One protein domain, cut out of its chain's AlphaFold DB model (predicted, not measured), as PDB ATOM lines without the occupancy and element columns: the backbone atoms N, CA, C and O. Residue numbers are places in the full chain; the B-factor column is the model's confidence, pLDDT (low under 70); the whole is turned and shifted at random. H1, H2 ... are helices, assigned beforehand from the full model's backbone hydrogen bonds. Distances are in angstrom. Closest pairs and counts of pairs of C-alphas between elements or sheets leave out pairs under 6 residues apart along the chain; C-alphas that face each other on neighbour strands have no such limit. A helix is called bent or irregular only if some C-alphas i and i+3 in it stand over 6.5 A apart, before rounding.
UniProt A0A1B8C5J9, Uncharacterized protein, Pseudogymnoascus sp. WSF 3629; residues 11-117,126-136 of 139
ATOM      1  N   GLU A  11      -9.242 -30.306 -30.660       91.62
ATOM      2  CA  GLU A  11      -8.809 -30.288 -29.264       91.62
ATOM      3  C   GLU A  11      -8.495 -31.704 -28.787       91.62
ATOM      4  O   GLU A  11      -7.471 -31.929 -28.140       91.62
ATOM      5  N   GLU A  12      -9.338 -32.668 -29.161       92.12
ATOM      6  CA  GLU A  12      -9.116 -34.076 -28.846       92.12
ATOM      7  C   GLU A  12      -7.879 -34.620 -29.562       92.12
ATOM      8  O   GLU A  12      -7.009 -35.188 -28.909       92.12
ATOM      9  N   CYS A  13      -7.736 -34.372 -30.867       92.00
ATOM     10  CA  CYS A  13      -6.531 -34.752 -31.609       92.00
ATOM     11  C   CYS A  13      -5.263 -34.167 -30.970       92.00
ATOM     12  O   CYS A  13      -4.260 -34.863 -30.814       92.00
ATOM     13  N   SER A  14      -5.310 -32.898 -30.559       92.88
ATOM     14  CA  SER A  14      -4.178 -32.234 -29.912       92.88
ATOM     15  C   SER A  14      -3.861 -32.830 -28.537       92.88
ATOM     16  O   SER A  14      -2.688 -32.989 -28.205       92.88
ATOM     17  N   ALA A  15      -4.879 -33.186 -27.748       93.50
ATOM     18  CA  ALA A  15      -4.697 -33.822 -26.443       93.50
ATOM     19  C   ALA A  15      -4.049 -35.211 -26.565       93.50
ATOM     20  O   ALA A  15      -3.141 -35.541 -25.803       93.50
ATOM     21  N   VAL A  16      -4.440 -35.989 -27.577       94.00
ATOM     22  CA  VAL A  16      -3.842 -37.299 -27.874       94.00
ATOM     23  C   VAL A  16      -2.377 -37.164 -28.284       94.00
ATOM     24  O   VAL A  16      -1.523 -37.893 -27.788       94.00
ATOM     25  N   ILE A  17      -2.059 -36.195 -29.149       92.12
ATOM     26  CA  ILE A  17      -0.677 -35.920 -29.579       92.12
ATOM     27  C   ILE A  17       0.215 -35.545 -28.386       92.12
ATOM     28  O   ILE A  17       1.403 -35.871 -28.384       92.12
ATOM     29  N   ARG A  18      -0.344 -34.874 -27.371       93.56
ATOM     30  CA  ARG A  18       0.349 -34.542 -26.117       93.56
ATOM     31  C   ARG A  18       0.380 -35.687 -25.098       93.56
ATOM     32  O   ARG A  18       1.012 -35.524 -24.062       93.56
ATOM     33  N   GLY A  19      -0.257 -36.822 -25.389       93.06
ATOM     34  CA  GLY A  19      -0.288 -37.984 -24.500       93.06
ATOM     35  C   GLY A  19      -1.236 -37.837 -23.312       93.06
ATOM     36  O   GLY A  19      -1.078 -38.534 -22.319       93.06
ATOM     37  N   GLU A  20      -2.204 -36.919 -23.383       94.44
ATOM     38  CA  GLU A  20      -3.049 -36.563 -22.236       94.44
ATOM     39  C   GLU A  20      -4.278 -37.467 -22.103       94.44
ATOM     40  O   GLU A  20      -4.609 -37.916 -21.008       94.44
ATOM     41  N   LYS A  21      -4.999 -37.694 -23.207       93.81
ATOM     42  CA  LYS A  21      -6.237 -38.485 -23.233       93.81
ATOM     43  C   LYS A  21      -6.549 -38.980 -24.637       93.81
ATOM     44  O   LYS A  21      -6.156 -38.334 -25.606       93.81
ATOM     45  N   LEU A  22      -7.306 -40.072 -24.730       93.25
ATOM     46  CA  LEU A  22      -7.883 -40.548 -25.986       93.25
ATOM     47  C   LEU A  22      -9.049 -39.661 -26.466       93.25
ATOM     48  O   LEU A  22      -9.717 -39.020 -25.646       93.25
ATOM     49  N   PRO A  23      -9.302 -39.605 -27.786       89.88
ATOM     50  CA  PRO A  23     -10.445 -38.900 -28.348       89.88
ATOM     51  C   PRO A  23     -11.705 -39.771 -28.223       89.88
ATOM     52  O   PRO A  23     -11.614 -40.995 -28.138       89.88
ATOM     53  N   HIS A  24     -12.897 -39.168 -28.256       86.50
ATOM     54  CA  HIS A  24     -14.137 -39.953 -28.144       86.50
ATOM     55  C   HIS A  24     -14.432 -40.766 -29.411       86.50
ATOM     56  O   HIS A  24     -15.012 -41.846 -29.337       86.50
ATOM     57  N   ALA A  25     -14.057 -40.245 -30.580       85.00
ATOM     58  CA  ALA A  25     -14.275 -40.897 -31.866       85.00
ATOM     59  C   ALA A  25     -12.952 -41.430 -32.421       85.00
ATOM     60  O   ALA A  25     -12.096 -40.648 -32.819       85.00
ATOM     61  N   LEU A  26     -12.800 -42.752 -32.494       85.62
ATOM     62  CA  LEU A  26     -11.563 -43.389 -32.968       85.62
ATOM     63  C   LEU A  26     -11.522 -43.565 -34.497       85.62
ATOM     64  O   LEU A  26     -10.451 -43.594 -35.091       85.62
ATOM     65  N   ALA A  27     -12.692 -43.623 -35.141       77.44
ATOM     66  CA  ALA A  27     -12.851 -44.080 -36.524       77.44
ATOM     67  C   ALA A  27     -12.513 -43.049 -37.620       77.44
ATOM     68  O   ALA A  27     -12.556 -43.374 -38.806       77.44
ATOM     69  N   SER A  28     -12.230 -41.787 -37.275       85.44
ATOM     70  CA  SER A  28     -11.875 -40.796 -38.298       85.44
ATOM     71  C   SER A  28     -10.412 -40.996 -38.731       85.44
ATOM     72  O   SER A  28      -9.558 -41.137 -37.852       85.44
ATOM     73  N   PRO A  29     -10.068 -40.944 -40.035       86.06
ATOM     74  CA  PRO A  29      -8.683 -41.141 -40.484       86.06
ATOM     75  C   PRO A  29      -7.685 -40.188 -39.813       86.06
ATOM     76  O   PRO A  29      -6.607 -40.592 -39.385       86.06
ATOM     77  N   THR A  30      -8.058 -38.913 -39.662       88.19
ATOM     78  CA  THR A  30      -7.224 -37.914 -38.980       88.19
ATOM     79  C   THR A  30      -7.054 -38.243 -37.501       88.19
ATOM     80  O   THR A  30      -5.950 -38.131 -36.973       88.19
ATOM     81  N   THR A  31      -8.124 -38.669 -36.829       90.31
ATOM     82  CA  THR A  31      -8.061 -39.037 -35.414       90.31
ATOM     83  C   THR A  31      -7.213 -40.287 -35.199       90.31
ATOM     84  O   THR A  31      -6.374 -40.284 -34.301       90.31
ATOM     85  N   GLY A  32      -7.352 -41.301 -36.058       91.06
ATOM     86  CA  GLY A  32      -6.521 -42.504 -36.032       91.06
ATOM     87  C   GLY A  32      -5.030 -42.182 -36.139       91.06
ATOM     88  O   GLY A  32      -4.239 -42.643 -35.319       91.06
ATOM     89  N   LEU A  33      -4.642 -41.288 -37.054       91.19
ATOM     90  CA  LEU A  33      -3.253 -40.824 -37.167       91.19
ATOM     91  C   LEU A  33      -2.756 -40.110 -35.900       91.19
ATOM     92  O   LEU A  33      -1.615 -40.315 -35.479       91.19
ATOM     93  N   CYS A  34      -3.596 -39.286 -35.267       93.44
ATOM     94  CA  CYS A  34      -3.251 -38.643 -33.999       93.44
ATOM     95  C   CYS A  34      -3.053 -39.668 -32.874       93.44
ATOM     96  O   CYS A  34      -2.099 -39.531 -32.112       93.44
ATOM     97  N   ILE A  35      -3.900 -40.701 -32.806       94.19
ATOM     98  CA  ILE A  35      -3.797 -41.811 -31.845       94.19
ATOM     99  C   ILE A  35      -2.514 -42.604 -32.056       94.19
ATOM    100  O   ILE A  35      -1.745 -42.745 -31.109       94.19
ATOM    101  N   ILE A  36      -2.229 -43.043 -33.285       94.31
ATOM    102  CA  ILE A  36      -0.992 -43.764 -33.618       94.31
ATOM    103  C   ILE A  36       0.225 -42.937 -33.197       94.31
ATOM    104  O   ILE A  36       1.113 -43.440 -32.507       94.31
ATOM    105  N   ARG A  37       0.253 -41.640 -33.534       93.75
ATOM    106  CA  ARG A  37       1.330 -40.744 -33.095       93.75
ATOM    107  C   ARG A  37       1.422 -40.671 -31.570       93.75
ATOM    108  O   ARG A  37       2.526 -40.774 -31.041       93.75
ATOM    109  N   GLY A  38       0.299 -40.486 -30.881       95.31
ATOM    110  CA  GLY A  38       0.249 -40.430 -29.423       95.31
ATOM    111  C   GLY A  38       0.836 -41.693 -28.790       95.31
ATOM    112  O   GLY A  38       1.745 -41.596 -27.972       95.31
ATOM    113  N   ILE A  39       0.387 -42.869 -29.240       96.19
ATOM    114  CA  ILE A  39       0.864 -44.179 -28.776       96.19
ATOM    115  C   ILE A  39       2.381 -44.294 -28.926       96.19
ATOM    116  O   ILE A  39       3.072 -44.689 -27.991       96.19
ATOM    117  N   ARG A  40       2.925 -43.929 -30.092       94.38
ATOM    118  CA  ARG A  40       4.364 -44.073 -30.358       94.38
ATOM    119  C   ARG A  40       5.218 -43.167 -29.474       94.38
ATOM    120  O   ARG A  40       6.310 -43.568 -29.083       94.38
ATOM    121  N   TYR A  41       4.745 -41.965 -29.154       94.62
ATOM    122  CA  TYR A  41       5.518 -40.981 -28.390       94.62
ATOM    123  C   TYR A  41       5.315 -41.047 -26.875       94.62
ATOM    124  O   TYR A  41       6.187 -40.582 -26.145       94.62
ATOM    125  N   HIS A  42       4.216 -41.632 -26.400       94.88
ATOM    126  CA  HIS A  42       3.851 -41.612 -24.983       94.88
ATOM    127  C   HIS A  42       3.662 -43.038 -24.451       94.88
ATOM    128  O   HIS A  42       2.599 -43.632 -24.645       94.88
ATOM    129  N   PRO A  43       4.678 -43.613 -23.774       92.12
ATOM    130  CA  PRO A  43       4.563 -44.924 -23.141       92.12
ATOM    131  C   PRO A  43       3.340 -45.007 -22.219       92.12
ATOM    132  O   PRO A  43       3.127 -44.135 -21.381       92.12
ATOM    133  N   GLY A  44       2.551 -46.073 -22.354       91.44
ATOM    134  CA  GLY A  44       1.360 -46.308 -21.529       91.44
ATOM    135  C   GLY A  44       0.073 -45.647 -22.036       91.44
ATOM    136  O   GLY A  44      -1.003 -46.010 -21.562       91.44
ATOM    137  N   LEU A  45       0.144 -44.746 -23.023       94.25
ATOM    138  CA  LEU A  45      -1.052 -44.192 -23.656       94.25
ATOM    139  C   LEU A  45      -1.811 -45.279 -24.429       94.25
ATOM    140  O   LEU A  45      -1.206 -46.057 -25.167       94.25
ATOM    141  N   ALA A  46      -3.141 -45.264 -24.314       92.81
ATOM    142  CA  ALA A  46      -4.059 -46.070 -25.115       92.81
ATOM    143  C   ALA A  46      -3.883 -47.592 -24.986       92.81
ATOM    144  O   ALA A  46      -4.313 -48.344 -25.861       92.81
ATOM    145  N   THR A  47      -3.256 -48.066 -23.908       93.00
ATOM    146  CA  THR A  47      -3.074 -49.506 -23.656       93.00
ATOM    147  C   THR A  47      -4.407 -50.248 -23.537       93.00
ATOM    148  O   THR A  47      -4.488 -51.429 -23.872       93.00
ATOM    149  N   GLU A  48      -5.482 -49.551 -23.164       92.44
ATOM    150  CA  GLU A  48      -6.853 -50.054 -23.180       92.44
ATOM    151  C   GLU A  48      -7.312 -50.530 -24.574       92.44
ATOM    152  O   GLU A  48      -8.144 -51.441 -24.670       92.44
ATOM    153  N   LEU A  49      -6.726 -49.995 -25.654       92.06
ATOM    154  CA  LEU A  49      -7.084 -50.343 -27.032       92.06
ATOM    155  C   LEU A  49      -6.586 -51.731 -27.459       92.06
ATOM    156  O   LEU A  49      -7.101 -52.265 -28.439       92.06
ATOM    157  N   TYR A  50      -5.686 -52.385 -26.708       90.75
ATOM    158  CA  TYR A  50      -5.332 -53.791 -26.969       90.75
ATOM    159  C   TYR A  50      -6.567 -54.703 -26.970       90.75
ATOM    160  O   TYR A  50      -6.675 -55.608 -27.796       90.75
ATOM    161  N   SER A  51      -7.534 -54.434 -26.084       87.56
ATOM    162  CA  SER A  51      -8.787 -55.200 -25.999       87.56
ATOM    163  C   SER A  51      -9.685 -55.051 -27.236       87.56
ATOM    164  O   SER A  51     -10.556 -55.887 -27.473       87.56
ATOM    165  N   GLN A  52      -9.442 -54.019 -28.049       85.38
ATOM    166  CA  GLN A  52     -10.185 -53.677 -29.261       85.38
ATOM    167  C   GLN A  52      -9.393 -53.985 -30.542       85.38
ATOM    168  O   GLN A  52      -9.783 -53.557 -31.624       85.38
ATOM    169  N   GLY A  53      -8.299 -54.752 -30.454       79.62
ATOM    170  CA  GLY A  53      -7.363 -54.935 -31.571       79.62
ATOM    171  C   GLY A  53      -7.957 -55.519 -32.856       79.62
ATOM    172  O   GLY A  53      -7.449 -55.258 -33.940       79.62
ATOM    173  N   LYS A  54      -9.079 -56.247 -32.768       83.38
ATOM    174  CA  LYS A  54      -9.812 -56.724 -33.957       83.38
ATOM    175  C   LYS A  54     -10.518 -55.606 -34.727       83.38
ATOM    176  O   LYS A  54     -10.733 -55.751 -35.925       83.38
ATOM    177  N   GLU A  55     -10.936 -54.552 -34.035       87.88
ATOM    178  CA  GLU A  55     -11.634 -53.407 -34.625       87.88
ATOM    179  C   GLU A  55     -10.639 -52.376 -35.172       87.88
ATOM    180  O   GLU A  55     -10.903 -51.779 -36.213       87.88
ATOM    181  N   TYR A  56      -9.481 -52.235 -34.517       88.50
ATOM    182  CA  TYR A  56      -8.446 -51.256 -34.863       88.50
ATOM    183  C   TYR A  56      -7.043 -51.893 -34.912       88.50
ATOM    184  O   TYR A  56      -6.207 -51.640 -34.031       88.50
ATOM    185  N   PRO A  57      -6.751 -52.742 -35.916       90.75
ATOM    186  CA  PRO A  57      -5.464 -53.435 -36.024       90.75
ATOM    187  C   PRO A  57      -4.263 -52.478 -36.121       90.75
ATOM    188  O   PRO A  57      -3.159 -52.810 -35.684       90.75
ATOM    189  N   GLU A  58      -4.453 -51.273 -36.658       91.38
ATOM    190  CA  GLU A  58      -3.444 -50.215 -36.715       91.38
ATOM    191  C   GLU A  58      -3.021 -49.718 -35.324       91.38
ATOM    192  O   GLU A  58      -1.842 -49.431 -35.106       91.38
ATOM    193  N   PHE A  59      -3.939 -49.680 -34.349       93.69
ATOM    194  CA  PHE A  59      -3.606 -49.288 -32.977       93.69
ATOM    195  C   PHE A  59      -2.872 -50.404 -32.247       93.69
ATOM    196  O   PHE A  59      -1.884 -50.123 -31.572       93.69
ATOM    197  N   THR A  60      -3.275 -51.664 -32.435       95.31
ATOM    198  CA  THR A  60      -2.515 -52.816 -31.923       95.31
ATOM    199  C   THR A  60      -1.085 -52.798 -32.442       95.31
ATOM    200  O   THR A  60      -0.141 -52.928 -31.666       95.31
ATOM    201  N   ARG A  61      -0.905 -52.545 -33.740       95.06
ATOM    202  CA  ARG A  61       0.421 -52.433 -34.348       95.06
ATOM    203  C   ARG A  61       1.239 -51.287 -33.747       95.06
ATOM    204  O   ARG A  61       2.406 -51.483 -33.410       95.06
ATOM    205  N   ALA A  62       0.637 -50.110 -33.557       95.81
ATOM    206  CA  ALA A  62       1.300 -48.967 -32.928       95.81
ATOM    207  C   ALA A  62       1.696 -49.250 -31.465       95.81
ATOM    208  O   ALA A  62       2.797 -48.890 -31.041       95.81
ATOM    209  N   LEU A  63       0.829 -49.926 -30.705       96.75
ATOM    210  CA  LEU A  63       1.093 -50.327 -29.322       96.75
ATOM    211  C   LEU A  63       2.229 -51.354 -29.249       96.75
ATOM    212  O   LEU A  63       3.131 -51.207 -28.421       96.75
ATOM    213  N   ASN A  64       2.249 -52.326 -30.164       96.75
ATOM    214  CA  ASN A  64       3.339 -53.292 -30.283       96.75
ATOM    215  C   ASN A  64       4.664 -52.598 -30.606       96.75
ATOM    216  O   ASN A  64       5.681 -52.883 -29.974       96.75
ATOM    217  N   ALA A  65       4.651 -51.635 -31.538       96.00
ATOM    218  CA  ALA A  65       5.822 -50.825 -31.860       96.00
ATOM    219  C   ALA A  65       6.358 -50.107 -30.613       96.00
ATOM    220  O   ALA A  65       7.545 -50.214 -30.301       96.00
ATOM    221  N   ARG A  66       5.479 -49.427 -29.864       96.81
ATOM    222  CA  ARG A  66       5.843 -48.712 -28.632       96.81
ATOM    223  C   ARG A  66       6.384 -49.655 -27.556       96.81
ATOM    224  O   ARG A  66       7.353 -49.303 -26.887       96.81
ATOM    225  N   SER A  67       5.792 -50.841 -27.403       96.50
ATOM    226  CA  SER A  67       6.261 -51.871 -26.469       96.50
ATOM    227  C   SER A  67       7.692 -52.300 -26.793       96.50
ATOM    228  O   SER A  67       8.552 -52.277 -25.910       96.50
ATOM    229  N   ILE A  68       7.966 -52.606 -28.068       95.62
ATOM    230  CA  ILE A  68       9.298 -53.009 -28.536       95.62
ATOM    231  C   ILE A  68      10.314 -51.893 -28.296       95.62
ATOM    232  O   ILE A  68      11.379 -52.167 -27.752       95.62
ATOM    233  N   MET A  69       9.984 -50.640 -28.632       94.44
ATOM    234  CA  MET A  69      10.856 -49.479 -28.382       94.44
ATOM    235  C   MET A  69      11.173 -49.295 -26.892       94.44
ATOM    236  O   MET A  69      12.273 -48.888 -26.536       94.44
ATOM    237  N   SER A  70      10.230 -49.641 -26.013       94.38
ATOM    238  CA  SER A  70      10.424 -49.679 -24.559       94.38
ATOM    239  C   SER A  70      11.144 -50.946 -24.061       94.38
ATOM    240  O   SER A  70      11.293 -51.131 -22.854       94.38
ATOM    241  N   GLY A  71      11.597 -51.822 -24.961       93.38
ATOM    242  CA  GLY A  71      12.342 -53.045 -24.657       93.38
ATOM    243  C   GLY A  71      11.484 -54.247 -24.260       93.38
ATOM    244  O   GLY A  71      12.036 -55.266 -23.861       93.38
ATOM    245  N   THR A  72      10.156 -54.153 -24.353       95.69
ATOM    246  CA  THR A  72       9.231 -55.252 -24.034       95.69
ATOM    247  C   THR A  72       8.719 -55.893 -25.319       95.69
ATOM    248  O   THR A  72       8.097 -55.214 -26.135       95.69
ATOM    249  N   ILE A  73       8.940 -57.195 -25.500       96.00
ATOM    250  CA  ILE A  73       8.520 -57.916 -26.708       96.00
ATOM    251  C   ILE A  73       7.088 -58.452 -26.532       96.00
ATOM    252  O   ILE A  73       6.893 -59.394 -25.762       96.00
ATOM    253  N   PRO A  74       6.080 -57.880 -27.223       95.75
ATOM    254  CA  PRO A  74       4.693 -58.307 -27.077       95.75
ATOM    255  C   PRO A  74       4.435 -59.661 -27.753       95.75
ATOM    256  O   PRO A  74       5.206 -60.131 -28.601       95.75
ATOM    257  N   ASP A  75       3.307 -60.271 -27.399       94.88
ATOM    258  CA  ASP A  75       2.767 -61.447 -28.075       94.88
ATOM    259  C   ASP A  75       2.061 -60.996 -29.363       94.88
ATOM    260  O   ASP A  75       1.055 -60.295 -29.304       94.88
ATOM    261  N   MET A  76       2.609 -61.373 -30.519       94.44
ATOM    262  CA  MET A  76       2.098 -61.033 -31.849       94.44
ATOM    263  C   MET A  76       1.789 -62.330 -32.592       94.44
ATOM    264  O   MET A  76       2.692 -63.105 -32.915       94.44
ATOM    265  N   ASN A  77       0.507 -62.582 -32.819       90.38
ATOM    266  CA  ASN A  77      -0.007 -63.830 -33.371       90.38
ATOM    267  C   ASN A  77      -0.309 -63.710 -34.865       90.38
ATOM    268  O   ASN A  77      -0.143 -64.680 -35.603       90.38
ATOM    269  N   GLU A  78      -0.726 -62.528 -35.316       90.88
ATOM    270  CA  GLU A  78      -1.208 -62.323 -36.678       90.88
ATOM    271  C   GLU A  78      -0.308 -61.367 -37.479       90.88
ATOM    272  O   GLU A  78       0.222 -60.401 -36.928       90.88
ATOM    273  N   PRO A  79      -0.168 -61.556 -38.809       89.69
ATOM    274  CA  PRO A  79       0.695 -60.720 -39.645       89.69
ATOM    275  C   PRO A  79       0.462 -59.205 -39.539       89.69
ATOM    276  O   PRO A  79       1.401 -58.426 -39.670       89.69
ATOM    277  N   HIS A  80      -0.780 -58.777 -39.302       88.19
ATOM    278  CA  HIS A  80      -1.152 -57.361 -39.218       88.19
ATOM    279  C   HIS A  80      -0.766 -56.694 -37.884       88.19
ATOM    280  O   HIS A  80      -0.826 -55.466 -37.779       88.19
ATOM    281  N   GLU A  81      -0.367 -57.485 -36.883       92.75
ATOM    282  CA  GLU A  81       0.080 -57.012 -35.571       92.75
ATOM    283  C   GLU A  81       1.567 -56.631 -35.566       92.75
ATOM    284  O   GLU A  81       1.999 -55.894 -34.677       92.75
ATOM    285  N   PHE A  82       2.348 -57.101 -36.551       92.38
ATOM    286  CA  PHE A  82       3.778 -56.808 -36.637       92.38
ATOM    287  C   PHE A  82       4.020 -55.354 -37.066       92.38
ATOM    288  O   PHE A  82       3.579 -54.944 -38.144       92.38
ATOM    289  N   PRO A  83       4.736 -54.556 -36.259       92.81
ATOM    290  CA  PRO A  83       5.031 -53.172 -36.596       92.81
ATOM    291  C   PRO A  83       6.131 -53.035 -37.646       92.81
ATOM    292  O   PRO A  83       7.109 -53.782 -37.647       92.81
ATOM    293  N   TYR A  84       6.001 -52.016 -38.498       82.75
ATOM    294  CA  TYR A  84       6.986 -51.715 -39.539       82.75
ATOM    295  C   TYR A  84       8.157 -50.868 -39.027       82.75
ATOM    296  O   TYR A  84       9.286 -51.038 -39.485       82.75
ATOM    297  N   CYS A  85       7.904 -49.953 -38.083       86.19
ATOM    298  CA  CYS A  85       8.911 -49.041 -37.544       86.19
ATOM    299  C   CYS A  85       9.005 -49.175 -36.014       86.19
ATOM    300  O   CYS A  85       8.119 -48.732 -35.283       86.19
ATOM    301  N   ILE A  86      10.109 -49.762 -35.539       89.88
ATOM    302  CA  ILE A  86      10.362 -50.127 -34.126       89.88
ATOM    303  C   ILE A  86      11.556 -49.383 -33.500       89.88
ATOM    304  O   ILE A  86      12.122 -49.830 -32.504       89.88
ATOM    305  N   TRP A  87      11.974 -48.279 -34.119       84.81
ATOM    306  CA  TRP A  87      13.193 -47.529 -33.783       84.81
ATOM    307  C   TRP A  87      12.964 -46.015 -33.653       84.81
ATOM    308  O   TRP A  87      13.918 -45.248 -33.582       84.81
ATOM    309  N   HIS A  88      11.709 -45.558 -33.680       84.75
ATOM    310  CA  HIS A  88      11.365 -44.141 -33.545       84.75
ATOM    311  C   HIS A  88      10.068 -43.964 -32.745       84.75
ATOM    312  O   HIS A  88       9.062 -44.563 -33.127       84.75
ATOM    313  N   PRO A  89      10.021 -43.093 -31.724       89.38
ATOM    314  CA  PRO A  89      11.039 -42.094 -31.374       89.38
ATOM    315  C   PRO A  89      12.222 -42.636 -30.573       89.38
ATOM    316  O   PRO A  89      13.238 -41.956 -30.484       89.38
ATOM    317  N   ASP A  90      12.100 -43.846 -30.034       88.44
ATOM    318  CA  ASP A  90      13.123 -44.458 -29.194       88.44
ATOM    319  C   ASP A  90      13.632 -45.751 -29.833       88.44
ATOM    320  O   ASP A  90      12.884 -46.475 -30.495       88.44
ATOM    321  N   ILE A  91      14.911 -46.047 -29.611       86.81
ATOM    322  CA  ILE A  91      15.569 -47.273 -30.068       86.81
ATOM    323  C   ILE A  91      15.695 -48.219 -28.873       86.81
ATOM    324  O   ILE A  91      16.148 -47.816 -27.800       86.81
ATOM    325  N   ALA A  92      15.292 -49.477 -29.057       88.69
ATOM    326  CA  ALA A  92      15.393 -50.496 -28.019       88.69
ATOM    327  C   ALA A  92      16.844 -50.977 -27.837       88.69
ATOM    328  O   ALA A  92      17.707 -50.770 -28.689       88.69
ATOM    329  N   SER A  93      17.120 -51.670 -26.730       84.94
ATOM    330  CA  SER A  93      18.438 -52.288 -26.529       84.94
ATOM    331  C   SER A  93      18.703 -53.422 -27.525       84.94
ATOM    332  O   SER A  93      17.781 -54.112 -27.966       84.94
ATOM    333  N   GLU A  94      19.981 -53.692 -27.803       81.62
ATOM    334  CA  GLU A  94      20.403 -54.841 -28.615       81.62
ATOM    335  C   GLU A  94      19.841 -56.167 -28.074       81.62
ATOM    336  O   GLU A  94      19.402 -57.018 -28.845       81.62
ATOM    337  N   THR A  95      19.786 -56.332 -26.748       83.94
ATOM    338  CA  THR A  95      19.199 -57.515 -26.101       83.94
ATOM    339  C   THR A  95      17.732 -57.701 -26.485       83.94
ATOM    340  O   THR A  95      17.344 -58.804 -26.867       83.94
ATOM    341  N   ALA A  96      16.934 -56.628 -26.448       87.38
ATOM    342  CA  ALA A  96      15.524 -56.678 -26.837       87.38
ATOM    343  C   ALA A  96      15.370 -57.027 -28.325       87.38
ATOM    344  O   ALA A  96      14.536 -57.849 -28.697       87.38
ATOM    345  N   TYR A  97      16.219 -56.473 -29.188       86.38
ATOM    346  CA  TYR A  97      16.209 -56.804 -30.608       86.38
ATOM    347  C   TYR A  97      16.650 -58.245 -30.907       86.38
ATOM    348  O   TYR A  97      16.068 -58.898 -31.778       86.38
ATOM    349  N   ARG A  98      17.623 -58.786 -30.164       83.12
ATOM    350  CA  ARG A  98      18.006 -60.205 -30.248       83.12
ATOM    351  C   ARG A  98      16.853 -61.113 -29.832       83.12
ATOM    352  O   ARG A  98      16.591 -62.089 -30.530       83.12
ATOM    353  N   GLU A  99      16.151 -60.780 -28.751       90.81
ATOM    354  CA  GLU A  99      14.946 -61.499 -28.323       90.81
ATOM    355  C   GLU A  99      13.849 -61.433 -29.396       90.81
ATOM    356  O   GLU A  99      13.311 -62.467 -29.796       90.81
ATOM    357  N   LEU A 100      13.583 -60.243 -29.946       90.62
ATOM    358  CA  LEU A 100      12.616 -60.045 -31.026       90.62
ATOM    359  C   LEU A 100      12.941 -60.924 -32.244       90.62
ATOM    360  O   LEU A 100      12.065 -61.617 -32.755       90.62
ATOM    361  N   ALA A 101      14.201 -60.945 -32.681       87.19
ATOM    362  CA  ALA A 101      14.675 -61.736 -33.819       87.19
ATOM    363  C   ALA A 101      14.679 -63.257 -33.575       87.19
ATOM    364  O   ALA A 101      14.666 -64.043 -34.536       87.19
ATOM    365  N   GLN A 102      14.752 -63.682 -32.310       88.44
ATOM    366  CA  GLN A 102      14.606 -65.079 -31.904       88.44
ATOM    367  C   GLN A 102      13.136 -65.496 -31.909       88.44
ATOM    368  O   GLN A 102      12.811 -66.552 -32.451       88.44
ATOM    369  N   ARG A 103      12.257 -64.660 -31.343       94.75
ATOM    370  CA  ARG A 103      10.827 -64.944 -31.199       94.75
ATOM    371  C   ARG A 103      10.055 -64.805 -32.510       94.75
ATOM    372  O   ARG A 103       9.194 -65.630 -32.802       94.75
ATOM    373  N   TYR A 104      10.400 -63.803 -33.315       92.19
ATOM    374  CA  TYR A 104       9.765 -63.492 -34.594       92.19
ATOM    375  C   TYR A 104      10.825 -63.361 -35.700       92.19
ATOM    376  O   TYR A 104      11.202 -62.249 -36.083       92.19
ATOM    377  N   PRO A 105      11.329 -64.483 -36.251       87.81
ATOM    378  CA  PRO A 105      12.369 -64.470 -37.282       87.81
ATOM    379  C   PRO A 105      12.041 -63.616 -38.518       87.81
ATOM    380  O   PRO A 105      12.953 -63.081 -39.146       87.81
ATOM    381  N   GLN A 106      10.758 -63.446 -38.847       84.25
ATOM    382  CA  GLN A 106      10.283 -62.585 -39.933       84.25
ATOM    383  C   GLN A 106      10.582 -61.091 -39.716       84.25
ATOM    384  O   GLN A 106      10.639 -60.344 -40.684       84.25
ATOM    385  N   MET A 107      10.811 -60.650 -38.473       83.69
ATOM    386  CA  MET A 107      11.107 -59.250 -38.147       83.69
ATOM    387  C   MET A 107      12.603 -58.905 -38.179       83.69
ATOM    388  O   MET A 107      12.964 -57.759 -37.928       83.69
ATOM    389  N   ARG A 108      13.495 -59.851 -38.511       79.19
ATOM    390  CA  ARG A 108      14.957 -59.627 -38.506       79.19
ATOM    391  C   ARG A 108      15.405 -58.441 -39.359       79.19
ATOM    392  O   ARG A 108      16.263 -57.682 -38.932       79.19
ATOM    393  N   TYR A 109      14.763 -58.212 -40.504       70.81
ATOM    394  CA  TYR A 109      15.102 -57.082 -41.377       70.81
ATOM    395  C   TYR A 109      14.861 -55.713 -40.714       70.81
ATOM    396  O   TYR A 109      15.524 -54.731 -41.031       70.81
ATOM    397  N   HIS A 110      13.928 -55.645 -39.762       66.94
ATOM    398  CA  HIS A 110      13.634 -54.442 -38.983       66.94
ATOM    399  C   HIS A 110      14.622 -54.233 -37.822       66.94
ATOM    400  O   HIS A 110      14.714 -53.132 -37.286       66.94
ATOM    401  N   VAL A 111      15.362 -55.280 -37.444       58.09
ATOM    402  CA  VAL A 111      16.327 -55.300 -36.337       58.09
ATOM    403  C   VAL A 111      17.730 -54.877 -36.776       58.09
ATOM    404  O   VAL A 111      18.454 -54.300 -35.975       58.09
ATOM    405  N   ASP A 112      18.102 -55.088 -38.039       48.84
ATOM    406  CA  ASP A 112      19.434 -54.729 -38.562       48.84
ATOM    407  C   ASP A 112      19.575 -53.222 -38.907       48.84
ATOM    408  O   ASP A 112      20.647 -52.748 -39.281       48.84
ATOM    409  N   MET A 113      18.486 -52.455 -38.776       54.53
ATOM    410  CA  MET A 113      18.344 -51.034 -39.140       54.53
ATOM    411  C   MET A 113      18.799 -49.962 -38.111       54.53
ATOM    412  O   MET A 113      19.050 -48.839 -38.554       54.53
ATOM    413  N   PRO A 114      18.902 -50.199 -36.784       48.59
ATOM    414  CA  PRO A 114      19.240 -49.145 -35.823       48.59
ATOM    415  C   PRO A 114      20.743 -48.844 -35.689       48.59
ATOM    416  O   PRO A 114      21.084 -47.757 -35.232       48.59
ATOM    417  N   ASP A 115      21.638 -49.761 -36.082       43.28
ATOM    418  CA  ASP A 115      23.092 -49.635 -35.835       43.28
ATOM    419  C   ASP A 115      23.863 -48.943 -36.981       43.28
ATOM    420  O   ASP A 115      25.015 -48.535 -36.832       43.28
ATOM    421  N   GLN A 116      23.229 -48.728 -38.141       43.03
ATOM    422  CA  GLN A 116      23.820 -47.913 -39.204       43.03
ATOM    423  C   GLN A 116      23.459 -46.438 -39.016       43.03
ATOM    424  O   GLN A 116      22.493 -45.934 -39.593       43.03
ATOM    425  N   GLY A 117      24.306 -45.718 -38.280       43.84
ATOM    426  CA  GLY A 117      24.335 -44.249 -38.201       43.84
ATOM    427  C   GLY A 117      24.639 -43.529 -39.530       43.84
ATOM    428  O   GLY A 117      25.308 -42.505 -39.525       43.84
ATOM    429  N   GLU A 126      16.403 -31.898 -47.082       31.73
ATOM    430  CA  GLU A 126      15.858 -31.134 -48.218       31.73
ATOM    431  C   GLU A 126      14.417 -30.647 -48.077       31.73
ATOM    432  O   GLU A 126      13.937 -29.925 -48.944       31.73
ATOM    433  N   LEU A 127      13.695 -30.953 -46.999       31.00
ATOM    434  CA  LEU A 127      12.303 -30.516 -46.900       31.00
ATOM    435  C   LEU A 127      11.931 -30.188 -45.458       31.00
ATOM    436  O   LEU A 127      11.563 -31.060 -44.672       31.00
ATOM    437  N   GLY A 128      11.918 -28.892 -45.137       32.31
ATOM    438  CA  GLY A 128      11.313 -28.317 -43.929       32.31
ATOM    439  C   GLY A 128       9.786 -28.481 -43.859       32.31
ATOM    440  O   GLY A 128       9.079 -27.558 -43.466       32.31
ATOM    441  N   SER A 129       9.252 -29.622 -44.297       35.59
ATOM    442  CA  SER A 129       7.829 -29.963 -44.360       35.59
ATOM    443  C   SER A 129       7.629 -31.473 -44.565       35.59
ATOM    444  O   SER A 129       6.973 -31.877 -45.518       35.59
ATOM    445  N   VAL A 130       8.183 -32.349 -43.712       34.94
ATOM    446  CA  VAL A 130       7.868 -33.789 -43.801       34.94
ATOM    447  C   VAL A 130       7.824 -34.456 -42.428       34.94
ATOM    448  O   VAL A 130       8.848 -34.730 -41.819       34.94
ATOM    449  N   ASN A 131       6.618 -34.757 -41.942       38.84
ATOM    450  CA  ASN A 131       6.408 -35.686 -40.820       38.84
ATOM    451  C   ASN A 131       5.214 -36.628 -41.086       38.84
ATOM    452  O   ASN A 131       4.494 -37.017 -40.173       38.84
ATOM    453  N   LEU A 132       4.965 -36.937 -42.366       34.09
ATOM    454  CA  LEU A 132       3.801 -37.708 -42.835       34.09
ATOM    455  C   LEU A 132       4.166 -38.967 -43.640       34.09
ATOM    456  O   LEU A 132       3.347 -39.876 -43.721       34.09
ATOM    457  N   TYR A 133       5.382 -39.073 -44.187       33.50
ATOM    458  CA  TYR A 133       5.745 -40.210 -45.049       33.50
ATOM    459  C   TYR A 133       5.917 -41.534 -44.290       33.50
ATOM    460  O   TYR A 133       5.600 -42.585 -44.838       33.50
ATOM    461  N   VAL A 134       6.330 -41.505 -43.018       40.72
ATOM    462  CA  VAL A 134       6.441 -42.736 -42.209       40.72
ATOM    463  C   VAL A 134       5.061 -43.246 -41.771       40.72
ATOM    464  O   VAL A 134       4.840 -44.452 -41.764       40.72
ATOM    465  N   CYS A 135       4.096 -42.353 -41.498       36.53
ATOM    466  CA  CYS A 135       2.717 -42.754 -41.179       36.53
ATOM    467  C   CYS A 135       1.998 -43.427 -42.355       36.53
ATOM    468  O   CYS A 135       1.082 -44.209 -42.130       36.53
ATOM    469  N   HIS A 136       2.390 -43.146 -43.601       36.97
ATOM    470  CA  HIS A 136       1.667 -43.656 -44.765       36.97
ATOM    471  C   HIS A 136       1.921 -45.144 -45.053       36.97
ATOM    472  O   HIS A 136       1.125 -45.754 -45.757       36.97
TER     473      HIS A 136
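Overview. This is residues 11 to 117 and 126 to 136 of the 139 residues of an uncharacterized protein of Pseudogymnoascus sp. WSF 3629 (UniProt A0A1B8C5J9). Helices H1, H2 and H4 lie side by side in a row, with H4 nearest the middle and short H3 folding back on part of H4. The hairpin of H5 and H6 makes the far end, and residues 70 to 93, a long stretch with no named element, run from H4 to it. Residues 126 to 131 stick out alone. The 118 printed residues include six named helices, H1 to H6 in chain order, and no named strand; the class is all helix, although just 56 residues, under half, are in named elements. The whole is compact, with a radius of gyration of the C-alphas of 14.4 A, and flat, spanning 40 by 40 by 21 A.

Along the chain. Find C-alpha 11 at (-8.809, -30.288, -29.264), where H1 begins; it holds residues 11 to 17. H2 takes residues 29 to 41, 18.7 A long, and H3 residues 47 to 52, 10.0 A. Look for H4 from C-alpha 57 at (-5.464, -53.435, -36.024) to C-alpha 69, 18.4 A on. H5 holds residues 94 to 103, 14.2 A, and H6 residues 105 to 111, ending at (16.327, -55.300, -36.337). H6 is irregular: C-alphas 106 and 109 are 7.5 A apart. H3 is neither bent nor irregular, but only just: C-alphas 48 and 51 are 6.2 A apart.

Arrangement. Start at H1, which touches H2 at a steep tilt of 38 degrees, the same way; their closest C-alphas, Ile 17 and Gly 38, are 4.6 A apart. H2 touches H4 at a shallow tilt of 16 degrees, the same way, closest at the C-alphas of Arg 40 and Arg 66, 5.2 A. H3 and H4 form a helical hairpin at 34 degrees, opposite ways, a shallow tilt only just short of steep; residues 59 to 63 alone of H4 touch H3, and the closest C-alphas, Tyr 50 and Thr 60, are 5.8 A apart. H4 and H5 are close but not clearly touching: the C-alphas of Ile 68 and Ala 96, the closest, are 7.4 A apart. H5 and H6 form a helical hairpin at a shallow tilt of 25 degrees, with the C-alphas of Ala 101 and Arg 108 closest at 5.1 A. H1 and H5 are apart. In H1, H2, H4 and H5 each O i to N i+4 pair is within hydrogen-bond range; H3 has 0 of 2, with 3 of 3 O i to N i+3 pairs, and H6 has 1 of 3, with 3 of 4.

Size, cuts and confidence. The C-alphas of Glu 11 and Gln 102, the two farthest apart, are 42.0 A apart. Residues 118 to 125 are not printed, and C-alphas 117 and 126 are 18.6 A apart across the cut. The links H1 to H2 and H4 to H5 are long. Look at the B-factor column: pLDDT is under 70 in residues 110 to 117 and 126 to 136, with a mean of 82.6 over the printed part.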